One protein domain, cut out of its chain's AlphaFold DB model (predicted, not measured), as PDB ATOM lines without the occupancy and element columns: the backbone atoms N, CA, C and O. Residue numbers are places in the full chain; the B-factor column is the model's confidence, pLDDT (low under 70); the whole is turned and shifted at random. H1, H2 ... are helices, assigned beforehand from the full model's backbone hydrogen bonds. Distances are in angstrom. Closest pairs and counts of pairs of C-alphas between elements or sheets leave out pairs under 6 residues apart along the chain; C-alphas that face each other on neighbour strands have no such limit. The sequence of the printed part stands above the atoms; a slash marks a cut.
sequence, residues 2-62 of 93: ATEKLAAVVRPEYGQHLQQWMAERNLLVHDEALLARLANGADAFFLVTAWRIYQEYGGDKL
ATOM      1  N   ALA A   2     507.145 322.480 335.350       50.00
ATOM      2  CA  ALA A   2     505.760 322.129 335.747       50.00
ATOM      3  C   ALA A   2     505.673 321.119 336.915       50.00
ATOM      4  O   ALA A   2     504.805 321.227 337.777       50.00
ATOM      5  N   THR A   3     506.610 320.175 336.986       49.31
ATOM      6  CA  THR A   3     506.682 319.118 338.011       49.31
ATOM      7  C   THR A   3     507.109 319.620 339.395       49.31
ATOM      8  O   THR A   3     506.624 319.121 340.404       49.31
ATOM      9  N   GLU A   4     507.946 320.658 339.468       49.75
ATOM     10  CA  GLU A   4     508.415 321.236 340.741       49.75
ATOM     11  C   GLU A   4     507.304 321.960 341.514       49.75
ATOM     12  O   GLU A   4     507.268 321.904 342.741       49.75
ATOM     13  N   LYS A   5     506.357 322.601 340.813       43.22
ATOM     14  CA  LYS A   5     505.208 323.260 341.458       43.22
ATOM     15  C   LYS A   5     504.234 322.248 342.059       43.22
ATOM     16  O   LYS A   5     503.717 322.489 343.142       43.22
ATOM     17  N   LEU A   6     504.030 321.106 341.396       41.47
ATOM     18  CA  LEU A   6     503.233 320.000 341.936       41.47
ATOM     19  C   LEU A   6     503.896 319.389 343.178       41.47
ATOM     20  O   LEU A   6     503.227 319.211 344.189       41.47
ATOM     21  N   ALA A   7     505.212 319.166 343.156       45.62
ATOM     22  CA  ALA A   7     505.945 318.670 344.324       45.62
ATOM     23  C   ALA A   7     505.900 319.640 345.523       45.62
ATOM     24  O   ALA A   7     505.831 319.203 346.668       45.62
ATOM     25  N   ALA A   8     505.879 320.957 345.281       49.25
ATOM     26  CA  ALA A   8     505.733 321.965 346.335       49.25
ATOM     27  C   ALA A   8     504.315 322.048 346.937       49.25
ATOM     28  O   ALA A   8     504.172 322.483 348.075       49.25
ATOM     29  N   VAL A   9     503.279 321.635 346.201       52.94
ATOM     30  CA  VAL A   9     501.899 321.531 346.717       52.94
ATOM     31  C   VAL A   9     501.711 320.245 347.529       52.94
ATOM     32  O   VAL A   9     500.926 320.218 348.471       52.94
ATOM     33  N   VAL A  10     502.469 319.194 347.212       53.88
ATOM     34  CA  VAL A  10     502.404 317.876 347.864       53.88
ATOM     35  C   VAL A  10     503.594 317.686 348.814       53.88
ATOM     36  O   VAL A  10     504.230 316.634 348.823       53.88
ATOM     37  N   ARG A  11     503.946 318.704 349.614       56.41
ATOM     38  CA  ARG A  11     504.960 318.485 350.656       56.41
ATOM     39  C   ARG A  11     504.343 317.756 351.852       56.41
ATOM     40  O   ARG A  11     503.354 318.254 352.397       56.41
ATOM     41  N   PRO A  12     504.926 316.632 352.306       60.44
ATOM     42  CA  PRO A  12     504.417 315.871 353.448       60.44
ATOM     43  C   PRO A  12     504.297 316.716 354.724       60.44
ATOM     44  O   PRO A  12     503.362 316.528 355.502       60.44
ATOM     45  N   GLU A  13     505.198 317.689 354.908       65.06
ATOM     46  CA  GLU A  13     505.201 318.603 356.057       65.06
ATOM     47  C   GLU A  13     503.926 319.463 356.179       65.06
ATOM     48  O   GLU A  13     503.484 319.740 357.296       65.06
ATOM     49  N   TYR A  14     503.269 319.828 355.066       62.94
ATOM     50  CA  TYR A  14     502.003 320.577 355.111       62.94
ATOM     51  C   TYR A  14     500.862 319.739 355.698       62.94
ATOM     52  O   TYR A  14     500.007 320.272 356.406       62.94
ATOM     53  N   GLY A  15     500.870 318.427 355.445       69.25
ATOM     54  CA  GLY A  15     499.906 317.501 356.036       69.25
ATOM     55  C   GLY A  15     500.116 317.335 357.540       69.25
ATOM     56  O   GLY A  15     499.146 317.317 358.291       69.25
ATOM     57  N   GLN A  16     501.373 317.281 357.989       81.31
ATOM     58  CA  GLN A  16     501.719 317.062 359.398       81.31
ATOM     59  C   GLN A  16     501.319 318.240 360.290       81.31
ATOM     60  O   GLN A  16     500.703 318.034 361.334       81.31
ATOM     61  N   HIS A  17     501.608 319.475 359.867       83.81
ATOM     62  CA  HIS A  17     501.224 320.658 360.642       83.81
ATOM     63  C   HIS A  17     499.696 320.811 360.718       83.81
ATOM     64  O   HIS A  17     499.156 321.096 361.787       83.81
ATOM     65  N   LEU A  18     498.981 320.549 359.615       83.38
ATOM     66  CA  LEU A  18     497.518 320.535 359.616       83.38
ATOM     67  C   LEU A  18     496.967 319.448 360.550       83.38
ATOM     68  O   LEU A  18     496.061 319.723 361.331       83.38
ATOM     69  N   GLN A  19     497.523 318.234 360.511       81.69
ATOM     70  CA  GLN A  19     497.113 317.135 361.388       81.69
ATOM     71  C   GLN A  19     497.311 317.469 362.870       81.69
ATOM     72  O   GLN A  19     496.398 317.242 363.660       81.69
ATOM     73  N   GLN A  20     498.460 318.040 363.243       88.75
ATOM     74  CA  GLN A  20     498.729 318.487 364.615       88.75
ATOM     75  C   GLN A  20     497.727 319.560 365.053       88.75
ATOM     76  O   GLN A  20     497.068 319.406 366.078       88.75
ATOM     77  N   TRP A  21     497.522 320.588 364.226       91.19
ATOM     78  CA  TRP A  21     496.550 321.651 364.485       91.19
ATOM     79  C   TRP A  21     495.115 321.120 364.652       91.19
ATOM     80  O   TRP A  21     494.371 321.609 365.508       91.19
ATOM     81  N   MET A  22     494.723 320.118 363.852       90.00
ATOM     82  CA  MET A  22     493.424 319.443 363.958       90.00
ATOM     83  C   MET A  22     493.320 318.612 365.240       90.00
ATOM     84  O   MET A  22     492.276 318.645 365.892       90.00
ATOM     85  N   ALA A  23     494.380 317.891 365.615       88.94
ATOM     86  CA  ALA A  23     494.425 317.078 366.829       88.94
ATOM     87  C   ALA A  23     494.291 317.939 368.093       88.94
ATOM     88  O   ALA A  23     493.433 317.667 368.930       88.94
ATOM     89  N   GLU A  24     495.058 319.029 368.195       94.75
ATOM     90  CA  GLU A  24     494.997 319.986 369.313       94.75
ATOM     91  C   GLU A  24     493.603 320.595 369.509       94.75
ATOM     92  O   GLU A  24     493.227 320.978 370.615       94.75
ATOM     93  N   ARG A  25     492.826 320.695 368.425       93.88
ATOM     94  CA  ARG A  25     491.468 321.257 368.414       93.88
ATOM     95  C   ARG A  25     490.371 320.203 368.483       93.88
ATOM     96  O   ARG A  25     489.201 320.559 368.354       93.88
ATOM     97  N   ASN A  26     490.728 318.934 368.673       90.50
ATOM     98  CA  ASN A  26     489.789 317.815 368.702       90.50
ATOM     99  C   ASN A  26     488.902 317.744 367.435       90.50
ATOM    100  O   ASN A  26     487.704 317.476 367.503       90.50
ATOM    101  N   LEU A  27     489.494 318.038 366.271       87.69
ATOM    102  CA  LEU A  27     488.842 317.981 364.954       87.69
ATOM    103  C   LEU A  27     489.056 316.633 364.245       87.69
ATOM    104  O   LEU A  27     488.573 316.445 363.128       87.69
ATOM    105  N   LEU A  28     489.804 315.713 364.859       87.00
ATOM    106  CA  LEU A  28     490.021 314.363 364.350       87.00
ATOM    107  C   LEU A  28     488.980 313.400 364.926       87.00
ATOM    108  O   LEU A  28     488.601 313.476 366.091       87.00
ATOM    109  N   VAL A  29     488.520 312.479 364.085       85.25
ATOM    110  CA  VAL A  29     487.599 311.412 364.479       85.25
ATOM    111  C   VAL A  29     488.411 310.205 364.937       85.25
ATOM    112  O   VAL A  29     489.286 309.741 364.208       85.25
ATOM    113  N   HIS A  30     488.085 309.675 366.116       85.44
ATOM    114  CA  HIS A  30     488.738 308.496 366.700       85.44
ATOM    115  C   HIS A  30     487.805 307.280 366.847       85.44
ATOM    116  O   HIS A  30     488.233 306.233 367.318       85.44
ATOM    117  N   ASP A  31     486.534 307.408 366.451       89.94
ATOM    118  CA  ASP A  31     485.557 306.317 366.508       89.94
ATOM    119  C   ASP A  31     485.878 305.242 365.457       89.94
ATOM    120  O   ASP A  31     485.811 305.489 364.250       89.94
ATOM    121  N   GLU A  32     486.226 304.043 365.922       91.19
ATOM    122  CA  GLU A  32     486.657 302.934 365.069       91.19
ATOM    123  C   GLU A  32     485.547 302.451 364.126       91.19
ATOM    124  O   GLU A  32     485.807 302.154 362.958       91.19
ATOM    125  N   ALA A  33     484.290 302.438 364.580       89.50
ATOM    126  CA  ALA A  33     483.160 302.021 363.757       89.50
ATOM    127  C   ALA A  33     482.886 303.021 362.621       89.50
ATOM    128  O   ALA A  33     482.521 302.627 361.508       89.50
ATOM    129  N   LEU A  34     483.075 304.317 362.874       84.56
ATOM    130  CA  LEU A  34     482.980 305.365 361.865       84.56
ATOM    131  C   LEU A  34     484.162 305.311 360.891       84.56
ATOM    132  O   LEU A  34     483.945 305.381 359.681       84.56
ATOM    133  N   LEU A  35     485.387 305.130 361.390       88.19
ATOM    134  CA  LEU A  35     486.582 304.981 360.553       88.19
ATOM    135  C   LEU A  35     486.493 303.741 359.652       88.19
ATOM    136  O   LEU A  35     486.838 303.820 358.473       88.19
ATOM    137  N   ALA A  36     485.930 302.633 360.141       90.88
ATOM    138  CA  ALA A  36     485.691 301.430 359.343       90.88
ATOM    139  C   ALA A  36     484.775 301.692 358.131       90.88
ATOM    140  O   ALA A  36     484.962 301.097 357.069       90.88
ATOM    141  N   ARG A  37     483.822 302.631 358.232       87.00
ATOM    142  CA  ARG A  37     482.968 303.028 357.092       87.00
ATOM    143  C   ARG A  37     483.726 303.803 356.012       87.00
ATOM    144  O   ARG A  37     483.252 303.864 354.880       87.00
ATOM    145  N   LEU A  38     484.881 304.375 356.349       88.88
ATOM    146  CA  LEU A  38     485.764 305.107 355.439       88.88
ATOM    147  C   LEU A  38     486.902 304.234 354.882       88.88
ATOM    148  O   LEU A  38     487.710 304.740 354.108       88.88
ATOM    149  N   ALA A  39     486.965 302.940 355.228       90.06
ATOM    150  CA  ALA A  39     488.065 302.044 354.847       90.06
ATOM    151  C   ALA A  39     488.302 301.960 353.326       90.06
ATOM    152  O   ALA A  39     489.436 301.807 352.883       90.06
ATOM    153  N   ASN A  40     487.243 302.127 352.526       90.56
ATOM    154  CA  ASN A  40     487.306 302.126 351.059       90.56
ATOM    155  C   ASN A  40     487.438 303.540 350.451       90.56
ATOM    156  O   ASN A  40     487.235 303.724 349.252       90.56
ATOM    157  N   GLY A  41     487.746 304.546 351.271       89.31
ATOM    158  CA  GLY A  41     487.861 305.944 350.869       89.31
ATOM    159  C   GLY A  41     486.542 306.725 350.906       89.31
ATOM    160  O   GLY A  41     485.447 306.178 351.059       89.31
ATOM    161  N   ALA A  42     486.665 308.047 350.762       87.94
ATOM    162  CA  ALA A  42     485.547 308.984 350.887       87.94
ATOM    163  C   ALA A  42     484.482 308.800 349.793       87.94
ATOM    164  O   ALA A  42     483.291 308.826 350.092       87.94
ATOM    165  N   ASP A  43     484.888 308.551 348.546       91.88
ATOM    166  CA  ASP A  43     483.951 308.380 347.427       91.88
ATOM    167  C   ASP A  43     483.053 307.153 347.617       91.88
ATOM    168  O   ASP A  43     481.832 307.236 347.455       91.88
ATOM    169  N   ALA A  44     483.636 306.026 348.038       93.06
ATOM    170  CA  ALA A  44     482.886 304.814 348.350       93.06
ATOM    171  C   ALA A  44     481.902 305.056 349.504       93.06
ATOM    172  O   ALA A  44     480.735 304.667 349.416       93.06
ATOM    173  N   PHE A  45     482.341 305.757 350.553       93.50
ATOM    174  CA  PHE A  45     481.478 306.141 351.665       93.50
ATOM    175  C   PHE A  45     480.297 307.010 351.213       93.50
ATOM    176  O   PHE A  45     479.157 306.741 351.609       93.50
ATOM    177  N   PHE A  46     480.534 308.017 350.365       94.25
ATOM    178  CA  PHE A  46     479.472 308.875 349.842       94.25
ATOM    179  C   PHE A  46     478.466 308.092 349.003       94.25
ATOM    180  O   PHE A  46     477.264 308.252 349.210       94.25
ATOM    181  N   LEU A  47     478.928 307.219 348.104       95.25
ATOM    182  CA  LEU A  47     478.051 306.410 347.256       95.25
ATOM    183  C   LEU A  47     477.195 305.439 348.072       95.25
ATOM    184  O   LEU A  47     475.977 305.407 347.899       95.25
ATOM    185  N   VAL A  48     477.805 304.688 348.994       94.94
ATOM    186  CA  VAL A  48     477.083 303.739 349.861       94.94
ATOM    187  C   VAL A  48     476.072 304.471 350.741       94.94
ATOM    188  O   VAL A  48     474.930 304.031 350.877       94.94
ATOM    189  N   THR A  49     476.459 305.616 351.307       94.06
ATOM    190  CA  THR A  49     475.566 306.429 352.143       94.06
ATOM    191  C   THR A  49     474.408 307.000 351.329       94.06
ATOM    192  O   THR A  49     473.262 306.911 351.766       94.06
ATOM    193  N   ALA A  50     474.678 307.546 350.141       93.38
ATOM    194  CA  ALA A  50     473.649 308.070 349.251       93.38
ATOM    195  C   ALA A  50     472.663 306.973 348.832       93.38
ATOM    196  O   ALA A  50     471.456 307.191 348.886       93.38
ATOM    197  N   TRP A  51     473.166 305.784 348.486       94.94
ATOM    198  CA  TRP A  51     472.334 304.632 348.154       94.94
ATOM    199  C   TRP A  51     471.450 304.202 349.325       94.94
ATOM    200  O   TRP A  51     470.253 303.999 349.141       94.94
ATOM    201  N   ARG A  52     472.006 304.121 350.540       95.19
ATOM    202  CA  ARG A  52     471.229 303.791 351.741       95.19
ATOM    203  C   ARG A  52     470.096 304.792 351.962       95.19
ATOM    204  O   ARG A  52     468.951 304.387 352.109       95.19
ATOM    205  N   ILE A  53     470.405 306.091 351.920       93.50
ATOM    206  CA  ILE A  53     469.398 307.150 352.082       93.50
ATOM    207  C   ILE A  53     468.325 307.049 350.994       93.50
ATOM    208  O   ILE A  53     467.136 307.155 351.287       93.50
ATOM    209  N   TYR A  54     468.737 306.817 349.748       93.44
ATOM    210  CA  TYR A  54     467.825 306.647 348.625       93.44
ATOM    211  C   TYR A  54     466.852 305.485 348.861       93.44
ATOM    212  O   TYR A  54     465.647 305.664 348.712       93.44
ATOM    213  N   GLN A  55     467.345 304.322 349.290       94.75
ATOM    214  CA  GLN A  55     466.508 303.144 349.530       94.75
ATOM    215  C   GLN A  55     465.587 303.298 350.748       94.75
ATOM    216  O   GLN A  55     464.417 302.929 350.684       94.75
ATOM    217  N   GLU A  56     466.085 303.869 351.845       95.62
ATOM    218  CA  GLU A  56     465.345 303.941 353.111       95.62
ATOM    219  C   GLU A  56     464.303 305.071 353.150       95.62
ATOM    220  O   GLU A  56     463.276 304.928 353.810       95.62
ATOM    221  N   TYR A  57     464.531 306.188 352.445       89.69
ATOM    222  CA  TYR A  57     463.748 307.419 352.637       89.69
ATOM    223  C   TYR A  57     462.902 307.858 351.431       89.69
ATOM    224  O   TYR A  57     462.339 308.952 351.452       89.69
ATOM    225  N   GLY A  58     462.750 307.021 350.397       85.38
ATOM    226  CA  GLY A  58     461.706 307.228 349.378       85.38
ATOM    227  C   GLY A  58     462.139 307.182 347.913       85.38
ATOM    228  O   GLY A  58     461.320 307.504 347.048       85.38
ATOM    229  N   GLY A  59     463.370 306.773 347.611       89.00
ATOM    230  CA  GLY A  59     463.847 306.523 346.250       89.00
ATOM    231  C   GLY A  59     463.661 307.723 345.327       89.00
ATOM    232  O   GLY A  59     464.007 308.854 345.677       89.00
ATOM    233  N   ASP A  60     463.052 307.490 344.164       86.44
ATOM    234  CA  ASP A  60     462.779 308.527 343.163       86.44
ATOM    235  C   ASP A  60     461.948 309.698 343.707       86.44
ATOM    236  O   ASP A  60     462.064 310.815 343.205       86.44
ATOM    237  N   LYS A  61     461.155 309.497 344.770       85.56
ATOM    238  CA  LYS A  61     460.363 310.578 345.386       85.56
ATOM    239  C   LYS A  61     461.232 311.641 346.064       85.56
ATOM    240  O   LYS A  61     460.757 312.751 346.287       85.56
ATOM    241  N   LEU A  62     462.489 311.325 346.388       85.88
ATOM    242  CA  LEU A  62     463.460 312.289 346.919       85.88
ATOM    243  C   LEU A  62     464.040 313.195 345.825       85.88
ATOM    244  O   LEU A  62     464.591 314.259 346.122       85.88
TER     245      LEU A  62
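AT A GLANCE: This is residues 2 to 62 of the 93 residues of an uncharacterized protein of Hymenobacter gummosus (UniProt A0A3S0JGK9). The model is an open, stepped chain of helices with no packed core: H1 and H2 follow one another as a long arm, a link of seven residues crosses over to the short H3, which runs nearly opposite to the direction of that arm, and the long H4 leads away from the end of H3 at a corner. The small H5 turns off at the far end of H4. The printed part has 61 residues with five named helices, H1 to H5 in order, and no named strand; its class is all helix. It is extended, with a radius of gyration of the C-alphas of 17.6 A, and flat, with spans of 48 by 34 by 18 A.

IN THESE COORDINATES: H1 covers residues 2 to 9, and C-alpha 2 is at (505.760, 322.129, 335.747). H2, residues 12 to 24, is 18.9 A long from first to last C-alpha. H3 covers residues 32 to 37. H4, residues 42 to 57, is the longest helix at 21.9 A. H5, residues 59 to 62, ends with C-alpha 62 at (463.460, 312.289, 346.919).

HOW THE PARTS SIT: H1 and H2 are apart, and so are H2 and H3. H3 and H4 are close but not clearly touching; their closest C-alphas, of Arg 37 and Phe 45, are 6.4 A apart. Their lines are about perpendicular, at 83 degrees. H4 and H5 are also close but not clearly touching, with the C-alphas of Tyr 54 and Leu 62 closest at 7.3 A. Each O i to N i+4 pair is within hydrogen-bond range in H2 and H4, against 3 of 4 in H1 and 1 of 2 in H3; H5 is too short for such a pair.

THE WHOLE: The C-alphas farthest apart, of Glu 4 and Gly 58, are 49.5 A apart. The printed part has no cut and no long link. Residues 2 to 18 stand free. The mean pLDDT of the printed part is 81.5, and residues 2 to 15 are under 70.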